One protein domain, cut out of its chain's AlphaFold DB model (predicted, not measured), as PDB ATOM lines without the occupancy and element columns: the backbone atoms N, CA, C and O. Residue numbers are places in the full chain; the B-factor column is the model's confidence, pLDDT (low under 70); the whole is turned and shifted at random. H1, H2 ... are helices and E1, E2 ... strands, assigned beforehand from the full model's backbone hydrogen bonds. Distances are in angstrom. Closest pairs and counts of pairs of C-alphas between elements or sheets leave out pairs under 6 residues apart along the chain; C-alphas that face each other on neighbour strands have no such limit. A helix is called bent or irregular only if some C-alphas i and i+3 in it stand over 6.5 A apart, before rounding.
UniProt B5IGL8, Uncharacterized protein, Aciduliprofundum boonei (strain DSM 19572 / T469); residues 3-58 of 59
ATOM      1  N   GLN A   3      27.690   1.603  37.258       95.31
ATOM      2  CA  GLN A   3      26.907   2.370  38.231       95.31
ATOM      3  C   GLN A   3      26.756   3.814  37.753       95.31
ATOM      4  O   GLN A   3      27.717   4.408  37.268       95.31
ATOM      5  N   LYS A   4      25.554   4.376  37.899       94.12
ATOM      6  CA  LYS A   4      25.292   5.806  37.710       94.12
ATOM      7  C   LYS A   4      24.416   6.287  38.861       94.12
ATOM      8  O   LYS A   4      23.280   5.841  39.006       94.12
ATOM      9  N   GLY A   5      24.964   7.181  39.683       94.06
ATOM     10  CA  GLY A   5      24.308   7.630  40.909       94.06
ATOM     11  C   GLY A   5      23.962   6.451  41.818       94.06
ATOM     12  O   GLY A   5      24.796   5.579  42.076       94.06
ATOM     13  N   SER A   6      22.711   6.406  42.263       94.31
ATOM     14  CA  SER A   6      22.210   5.390  43.184       94.31
ATOM     15  C   SER A   6      21.804   4.064  42.530       94.31
ATOM     16  O   SER A   6      21.312   3.179  43.221       94.31
ATOM     17  N   HIS A   7      22.000   3.890  41.219       96.38
ATOM     18  CA  HIS A   7      21.578   2.686  40.501       96.38
ATOM     19  C   HIS A   7      22.754   1.942  39.873       96.38
ATOM     20  O   HIS A   7      23.663   2.537  39.285       96.38
ATOM     21  N   VAL A   8      22.703   0.615  39.959       96.94
ATOM     22  CA  VAL A   8      23.711  -0.304  39.431       96.94
ATOM     23  C   VAL A   8      23.080  -1.188  38.365       96.94
ATOM     24  O   VAL A   8      22.091  -1.870  38.613       96.94
ATOM     25  N   ARG A   9      23.691  -1.218  37.182       96.50
ATOM     26  CA  ARG A   9      23.371  -2.163  36.116       96.50
ATOM     27  C   ARG A   9      24.278  -3.389  36.210       96.50
ATOM     28  O   ARG A   9      25.503  -3.299  36.042       96.50
ATOM     29  N   LEU A  10      23.652  -4.530  36.459       95.94
ATOM     30  CA  LEU A  10      24.245  -5.858  36.492       95.94
ATOM     31  C   LEU A  10      23.968  -6.572  35.169       95.94
ATOM     32  O   LEU A  10      22.936  -6.347  34.532       95.94
ATOM     33  N   ARG A  11      24.910  -7.420  34.760       94.88
ATOM     34  CA  ARG A  11      24.820  -8.234  33.549       94.88
ATOM     35  C   ARG A  11      25.203  -9.666  33.888       94.88
ATOM     36  O   ARG A  11      26.238  -9.866  34.519       94.88
ATOM     37  N   LYS A  12      24.395 -10.629  33.453       91.25
ATOM     38  CA  LYS A  12      24.691 -12.064  33.506       91.25
ATOM     39  C   LYS A  12      24.652 -12.607  32.082       91.25
ATOM     40  O   LYS A  12      23.647 -12.447  31.401       91.25
ATOM     41  N   ILE A  13      25.753 -13.202  31.642       92.06
ATOM     42  CA  ILE A  13      25.859 -13.848  30.330       92.06
ATOM     43  C   ILE A  13      25.640 -15.343  30.554       92.06
ATOM     44  O   ILE A  13      26.283 -15.929  31.424       92.06
ATOM     45  N   THR A  14      24.710 -15.934  29.815       87.25
ATOM     46  CA  THR A  14      24.438 -17.375  29.794       87.25
ATOM     47  C   THR A  14      24.375 -17.852  28.346       87.25
ATOM     48  O   THR A  14      24.327 -17.042  27.422       87.25
ATOM     49  N   GLU A  15      24.336 -19.167  28.130       89.06
ATOM     50  CA  GLU A  15      24.124 -19.744  26.792       89.06
ATOM     51  C   GLU A  15      22.791 -19.295  26.169       89.06
ATOM     52  O   GLU A  15      22.688 -19.136  24.958       89.06
ATOM     53  N   ALA A  16      21.787 -19.008  27.004       83.88
ATOM     54  CA  ALA A  16      20.489 -18.476  26.587       83.88
ATOM     55  C   ALA A  16      20.511 -16.972  26.233       83.88
ATOM     56  O   ALA A  16      19.502 -16.435  25.779       83.88
ATOM     57  N   GLY A  17      21.632 -16.276  26.457       90.06
ATOM     58  CA  GLY A  17      21.817 -14.870  26.109       90.06
ATOM     59  C   GLY A  17      22.234 -13.981  27.281       90.06
ATOM     60  O   GLY A  17      22.792 -14.419  28.288       90.06
ATOM     61  N   GLU A  18      21.986 -12.680  27.142       93.12
ATOM     62  CA  GLU A  18      22.430 -11.675  28.107       93.12
ATOM     63  C   GLU A  18      21.277 -11.121  28.941       93.12
ATOM     64  O   GLU A  18      20.453 -10.339  28.462       93.12
ATOM     65  N   HIS A  19      21.281 -11.428  30.236       92.62
ATOM     66  CA  HIS A  19      20.416 -10.751  31.186       92.62
ATOM     67  C   HIS A  19      21.040  -9.441  31.625       92.62
ATOM     68  O   HIS A  19      22.163  -9.424  32.133       92.62
ATOM     69  N   ASN A  20      20.288  -8.354  31.531       94.50
ATOM     70  CA  ASN A  20      20.672  -7.081  32.115       94.50
ATOM     71  C   ASN A  20      19.583  -6.617  33.079       94.50
ATOM     72  O   ASN A  20      18.425  -6.493  32.689       94.50
ATOM     73  N   ILE A  21      19.961  -6.288  34.311       95.38
ATOM     74  CA  ILE A  21      19.047  -5.740  35.316       95.38
ATOM     75  C   ILE A  21      19.662  -4.498  35.952       95.38
ATOM     76  O   ILE A  21      20.870  -4.430  36.164       95.38
ATOM     77  N   THR A  22      18.833  -3.493  36.223       96.12
ATOM     78  CA  THR A  22      19.242  -2.301  36.974       96.12
ATOM     79  C   THR A  22      18.565  -2.339  38.331       96.12
ATOM     80  O   THR A  22      17.346  -2.477  38.394       96.12
ATOM     81  N   VAL A  23      19.356  -2.239  39.394       96.31
ATOM     82  CA  VAL A  23      18.893  -2.301  40.783       96.31
ATOM     83  C   VAL A  23      19.336  -1.045  41.543       96.31
ATOM     84  O   VAL A  23      20.407  -0.506  41.237       96.31
ATOM     85  N   PRO A  24      18.547  -0.553  42.515       96.38
ATOM     86  CA  PRO A  24      19.006   0.491  43.422       96.38
ATOM     87  C   PRO A  24      20.130  -0.053  44.312       96.38
ATOM     88  O   PRO A  24      20.076  -1.193  44.767       96.38
ATOM     89  N   ARG A  25      21.140   0.771  44.587       95.38
ATOM     90  CA  ARG A  25      22.225   0.491  45.537       95.38
ATOM     91  C   ARG A  25      21.935   1.197  46.859       95.38
ATOM     92  O   ARG A  25      22.649   2.116  47.249       95.38
ATOM     93  N   HIS A  26      20.828   0.825  47.486       93.88
ATOM     94  CA  HIS A  26      20.380   1.367  48.767       93.88
ATOM     95  C   HIS A  26      20.452   0.267  49.832       93.88
ATOM     96  O   HIS A  26      20.343  -0.910  49.493       93.88
ATOM     97  N   ASN A  27      20.604   0.648  51.103       92.81
ATOM     98  CA  ASN A  27      20.545  -0.307  52.217       92.81
ATOM     99  C   ASN A  27      19.133  -0.888  52.375       92.81
ATOM    100  O   ASN A  27      18.974  -2.075  52.639       92.81
ATOM    101  N   GLU A  28      18.117  -0.053  52.158       94.81
ATOM    102  CA  GLU A  28      16.712  -0.438  52.200       94.81
ATOM    103  C   GLU A  28      16.080  -0.274  50.820       94.81
ATOM    104  O   GLU A  28      16.291   0.717  50.113       94.81
ATOM    105  N   ILE A  29      15.293  -1.272  50.431       95.25
ATOM    106  CA  ILE A  29      14.609  -1.333  49.145       95.25
ATOM    107  C   ILE A  29      13.113  -1.433  49.432       95.25
ATOM    108  O   ILE A  29      12.684  -2.243  50.254       95.25
ATOM    109  N   ALA A  30      12.300  -0.642  48.732       96.06
ATOM    110  CA  ALA A  30      10.851  -0.745  48.847       96.06
ATOM    111  C   ALA A  30      10.379  -2.167  48.491       96.06
ATOM    112  O   ALA A  30      10.848  -2.755  47.515       96.06
ATOM    113  N   LYS A  31       9.406  -2.704  49.239       96.81
ATOM    114  CA  LYS A  31       8.900  -4.080  49.063       96.81
ATOM    115  C   LYS A  31       8.539  -4.407  47.608       96.81
ATOM    116  O   LYS A  31       8.900  -5.473  47.117       96.81
ATOM    117  N   GLY A  32       7.858  -3.488  46.917       97.75
ATOM    118  CA  GLY A  32       7.503  -3.652  45.503       97.75
ATOM    119  C   GLY A  32       8.737  -3.780  44.609       97.75
ATOM    120  O   GLY A  32       8.845  -4.723  43.835       97.75
ATOM    121  N   THR A  33       9.724  -2.904  44.800       96.56
ATOM    122  CA  THR A  33      10.989  -2.933  44.055       96.56
ATOM    123  C   THR A  33      11.773  -4.219  44.305       96.56
ATOM    124  O   THR A  33      12.276  -4.817  43.357       96.56
ATOM    125  N   LEU A  34      11.852  -4.682  45.556       96.44
ATOM    126  CA  LEU A  34      12.504  -5.951  45.881       96.44
ATOM    127  C   LEU A  34      11.792  -7.126  45.196       96.44
ATOM    128  O   LEU A  34      12.440  -7.956  44.559       96.44
ATOM    129  N   ASN A  35      10.461  -7.169  45.270       97.00
ATOM    130  CA  ASN A  35       9.665  -8.210  44.627       97.00
ATOM    131  C   ASN A  35       9.836  -8.217  43.098       97.00
ATOM    132  O   ASN A  35       9.940  -9.290  42.500       97.00
ATOM    133  N   ASP A  36       9.915  -7.048  42.465       97.12
ATOM    134  CA  ASP A  36      10.157  -6.925  41.024       97.12
ATOM    135  C   ASP A  36      11.544  -7.445  40.630       97.12
ATOM    136  O   ASP A  36      11.684  -8.138  39.620       97.12
ATOM    137  N   ILE A  37      12.571  -7.138  41.431       96.62
ATOM    138  CA  ILE A  37      13.934  -7.643  41.224       96.62
ATOM    139  C   ILE A  37      13.942  -9.169  41.316       96.62
ATOM    140  O   ILE A  37      14.390  -9.829  40.378       96.62
ATOM    141  N   LEU A  38      13.398  -9.734  42.399       96.81
ATOM    142  CA  LEU A  38      13.346 -11.183  42.603       96.81
ATOM    143  C   LEU A  38      12.568 -11.889  41.487       96.81
ATOM    144  O   LEU A  38      13.019 -12.918  40.996       96.81
ATOM    145  N   SER A  39      11.450 -11.314  41.032       96.94
ATOM    146  CA  SER A  39      10.649 -11.876  39.934       96.94
ATOM    147  C   SER A  39      11.416 -11.907  38.611       96.94
ATOM    148  O   SER A  39      11.400 -12.908  37.902       96.94
ATOM    149  N   LYS A  40      12.129 -10.827  38.265       95.00
ATOM    150  CA  LYS A  40      12.937 -10.780  37.034       95.00
ATOM    151  C   LYS A  40      14.074 -11.797  37.071       95.00
ATOM    152  O   LYS A  40      14.337 -12.462  36.069       95.00
ATOM    153  N   VAL A  41      14.724 -11.930  38.227       95.25
ATOM    154  CA  VAL A  41      15.799 -12.904  38.428       95.25
ATOM    155  C   VAL A  41      15.255 -14.331  38.368       95.25
ATOM    156  O   VAL A  41      15.863 -15.163  37.698       95.25
ATOM    157  N   SER A  42      14.115 -14.628  38.997       96.00
ATOM    158  CA  SER A  42      13.532 -15.975  38.991       96.00
ATOM    159  C   SER A  42      13.142 -16.411  37.575       96.00
ATOM    160  O   SER A  42      13.562 -17.476  37.127       96.00
ATOM    161  N   VAL A  43      12.449 -15.538  36.830       94.25
ATOM    162  CA  VAL A  43      12.048 -15.784  35.434       94.25
ATOM    163  C   VAL A  43      13.264 -16.045  34.552       94.25
ATOM    164  O   VAL A  43      13.286 -17.036  33.828       94.25
ATOM    165  N   TRP A  44      14.301 -15.205  34.630       93.19
ATOM    166  CA  TRP A  44      15.483 -15.389  33.785       93.19
ATOM    167  C   TRP A  44      16.224 -16.700  34.063       93.19
ATOM    168  O   TRP A  44      16.789 -17.304  33.156       93.19
ATOM    169  N   ASN A  45      16.252 -17.133  35.322       91.81
ATOM    170  CA  ASN A  45      16.939 -18.360  35.712       91.81
ATOM    171  C   ASN A  45      16.042 -19.602  35.623       91.81
ATOM    172  O   ASN A  45      16.504 -20.681  35.975       91.81
ATOM    173  N   ASN A  46      14.796 -19.461  35.157       93.75
ATOM    174  CA  ASN A  46      13.813 -20.541  35.074       93.75
ATOM    175  C   ASN A  46      13.661 -21.325  36.394       93.75
ATOM    176  O   ASN A  46      13.575 -22.552  36.410       93.75
ATOM    177  N   ILE A  47      13.661 -20.603  37.515       96.31
ATOM    178  CA  ILE A  47      13.405 -21.151  38.852       96.31
ATOM    179  C   ILE A  47      12.235 -20.413  39.489       96.31
ATOM    180  O   ILE A  47      11.957 -19.258  39.157       96.31
ATOM    181  N   SER A  48      11.553 -21.064  40.432       97.88
ATOM    182  CA  SER A  48      10.516 -20.393  41.209       97.88
ATOM    183  C   SER A  48      11.118 -19.307  42.108       97.88
ATOM    184  O   SER A  48      12.304 -19.337  42.461       97.88
ATOM    185  N   LYS A  49      10.302 -18.318  42.479       96.88
ATOM    186  CA  LYS A  49      10.740 -17.229  43.361       96.88
ATOM    187  C   LYS A  49      11.064 -17.757  44.756       96.88
ATOM    188  O   LYS A  49      12.029 -17.315  45.366       96.88
ATOM    189  N   GLU A  50      10.305 -18.744  45.213       97.00
ATOM    190  CA  GLU A  50      10.504 -19.451  46.476       97.00
ATOM    191  C   GLU A  50      11.874 -20.131  46.478       97.00
ATOM    192  O   GLU A  50      12.650 -19.960  47.417       97.00
ATOM    193  N   LYS A  51      12.232 -20.809  45.376       97.62
ATOM    194  CA  LYS A  51      13.540 -21.455  45.259       97.62
ATOM    195  C   LYS A  51      14.687 -20.451  45.260       97.62
ATOM    196  O   LYS A  51      15.740 -20.721  45.828       97.62
ATOM    197  N   LEU A  52      14.495 -19.299  44.619       97.12
ATOM    198  CA  LEU A  52      15.475 -18.217  44.645       97.12
ATOM    199  C   LEU A  52      15.688 -17.683  46.071       97.12
ATOM    200  O   LEU A  52      16.830 -17.457  46.456       97.12
ATOM    201  N   ILE A  53      14.617 -17.509  46.848       96.62
ATOM    202  CA  ILE A  53      14.702 -17.047  48.241       96.62
ATOM    203  C   ILE A  53      15.474 -18.059  49.098       96.62
ATOM    204  O   ILE A  53      16.433 -17.665  49.754       96.62
ATOM    205  N   GLU A  54      15.166 -19.358  48.995       97.06
ATOM    206  CA  GLU A  54      15.917 -20.410  49.708       97.06
ATOM    207  C   GLU A  54      17.424 -20.391  49.409       97.06
ATOM    208  O   GLU A  54      18.235 -20.770  50.253       97.06
ATOM    209  N   LEU A  55      17.820 -20.037  48.181       96.12
ATOM    210  CA  LEU A  55      19.233 -19.956  47.805       96.12
ATOM    211  C   LEU A  55      19.925 -18.762  48.461       96.12
ATOM    212  O   LEU A  55      21.094 -18.876  48.811       96.12
ATOM    213  N   LEU A  56      19.219 -17.638  48.612       94.31
ATOM    214  CA  LEU A  56      19.750 -16.421  49.224       94.31
ATOM    215  C   LEU A  56      19.887 -16.543  50.743       94.31
ATOM    216  O   LEU A  56      20.821 -15.986  51.301       94.31
ATOM    217  N   GLU A  57      19.003 -17.293  51.402       93.69
ATOM    218  CA  GLU A  57      19.066 -17.545  52.851       93.69
ATOM    219  C   GLU A  57      20.265 -18.410  53.277       93.69
ATOM    220  O   GLU A  57      20.583 -18.488  54.461       93.69
ATOM    221  N   LYS A  58      20.925 -19.080  52.326       87.75
ATOM    222  CA  LYS A  58      22.077 -19.963  52.575       87.75
ATOM    223  C   LYS A  58      23.434 -19.273  52.401       87.75
ATOM    224  O   LYS A  58      24.454 -19.957  52.459       87.75
TER     225      LYS A  58
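Overview. This is residues 3 to 58 of the 59 residues of an uncharacterized protein of Aciduliprofundum boonei (strain DSM 19572 / T469) (UniProt B5IGL8). A long two-stranded hairpin, E1 and E2, is a narrow ribbon with helix H1 running back along its E2 side, and the short helix H2 set crosswise by the later part of H1, away from the ribbon. The meeting of H1 with the hairpin is almost wholly with E2, and residues 27 to 32 stick out free where the chain turns from E2 into H1. The printed part has 56 residues, with two named strands followed by two named helices in the order E1, E2, H1, H2; the sheet has the order E1 - E2 and is antiparallel, and the class is mixed, helices and strands. The whole is only just compact, close to loose, with a radius of gyration of the C-alphas of 12.1 A and spans of 30 by 24 by 20 A.

Arrangement. Residues 3 to 4 pair with residues 7 to 8 of strand E1, residues 7 to 14, in a short antiparallel pairing. E1 forms a hairpin with strand E2, residues 17 to 24, and the angle between their directions is 160 degrees. The C-alphas of Arg 9 and Thr 22 face each other at 4.2 A. N 10 and O 21 are within hydrogen-bond range at 2.8 A, and so are N 19 and O 12 at 2.8 A. Helix H1, residues 31 to 44, has 19 pairs of C-alphas within 10 A with E2 and 1 with E1, made by its residues 33 to 44. The closest C-alphas of E2 and H1 are those of His 19 and Trp 44, 7.3 A apart. H1 touches helix H2, residues 49 to 56, with its residues 38 to 42 alone; their closest C-alphas are those of Ser 42 and Lys 49, 5.3 A apart. The lines of H1 and H2 are about perpendicular at 85 degrees. E1 is apart from H1, and H2 is apart from E1 and E2. In H1 and H2, every O i to N i+4 pair is within hydrogen-bond range.

Along the chain. E1 begins at C-alpha 7 at (21.578, 2.686, 40.501) and is 22.9 A from first to last C-alpha. E2 is 23.3 A long in the same measure. H1, the longest helix with 14 residues, begins at C-alpha 31 at (8.900, -4.080, 49.063) and is 20.1 A long. H2 is 10.8 A long and ends at C-alpha 56 at (19.750, -16.421, 49.224). Neither helix is bent.

Size, cuts and confidence. The two C-alphas farthest apart are those of Glu 15 and Glu 28, at 32.8 A. The printed part runs from residue 3 to 58 and has no cut. The links E1 to E2 and H1 to H2 are tight, and the link E2 to H1 is short. The mean pLDDT of the printed part is 94.7, and no printed residue is under 70.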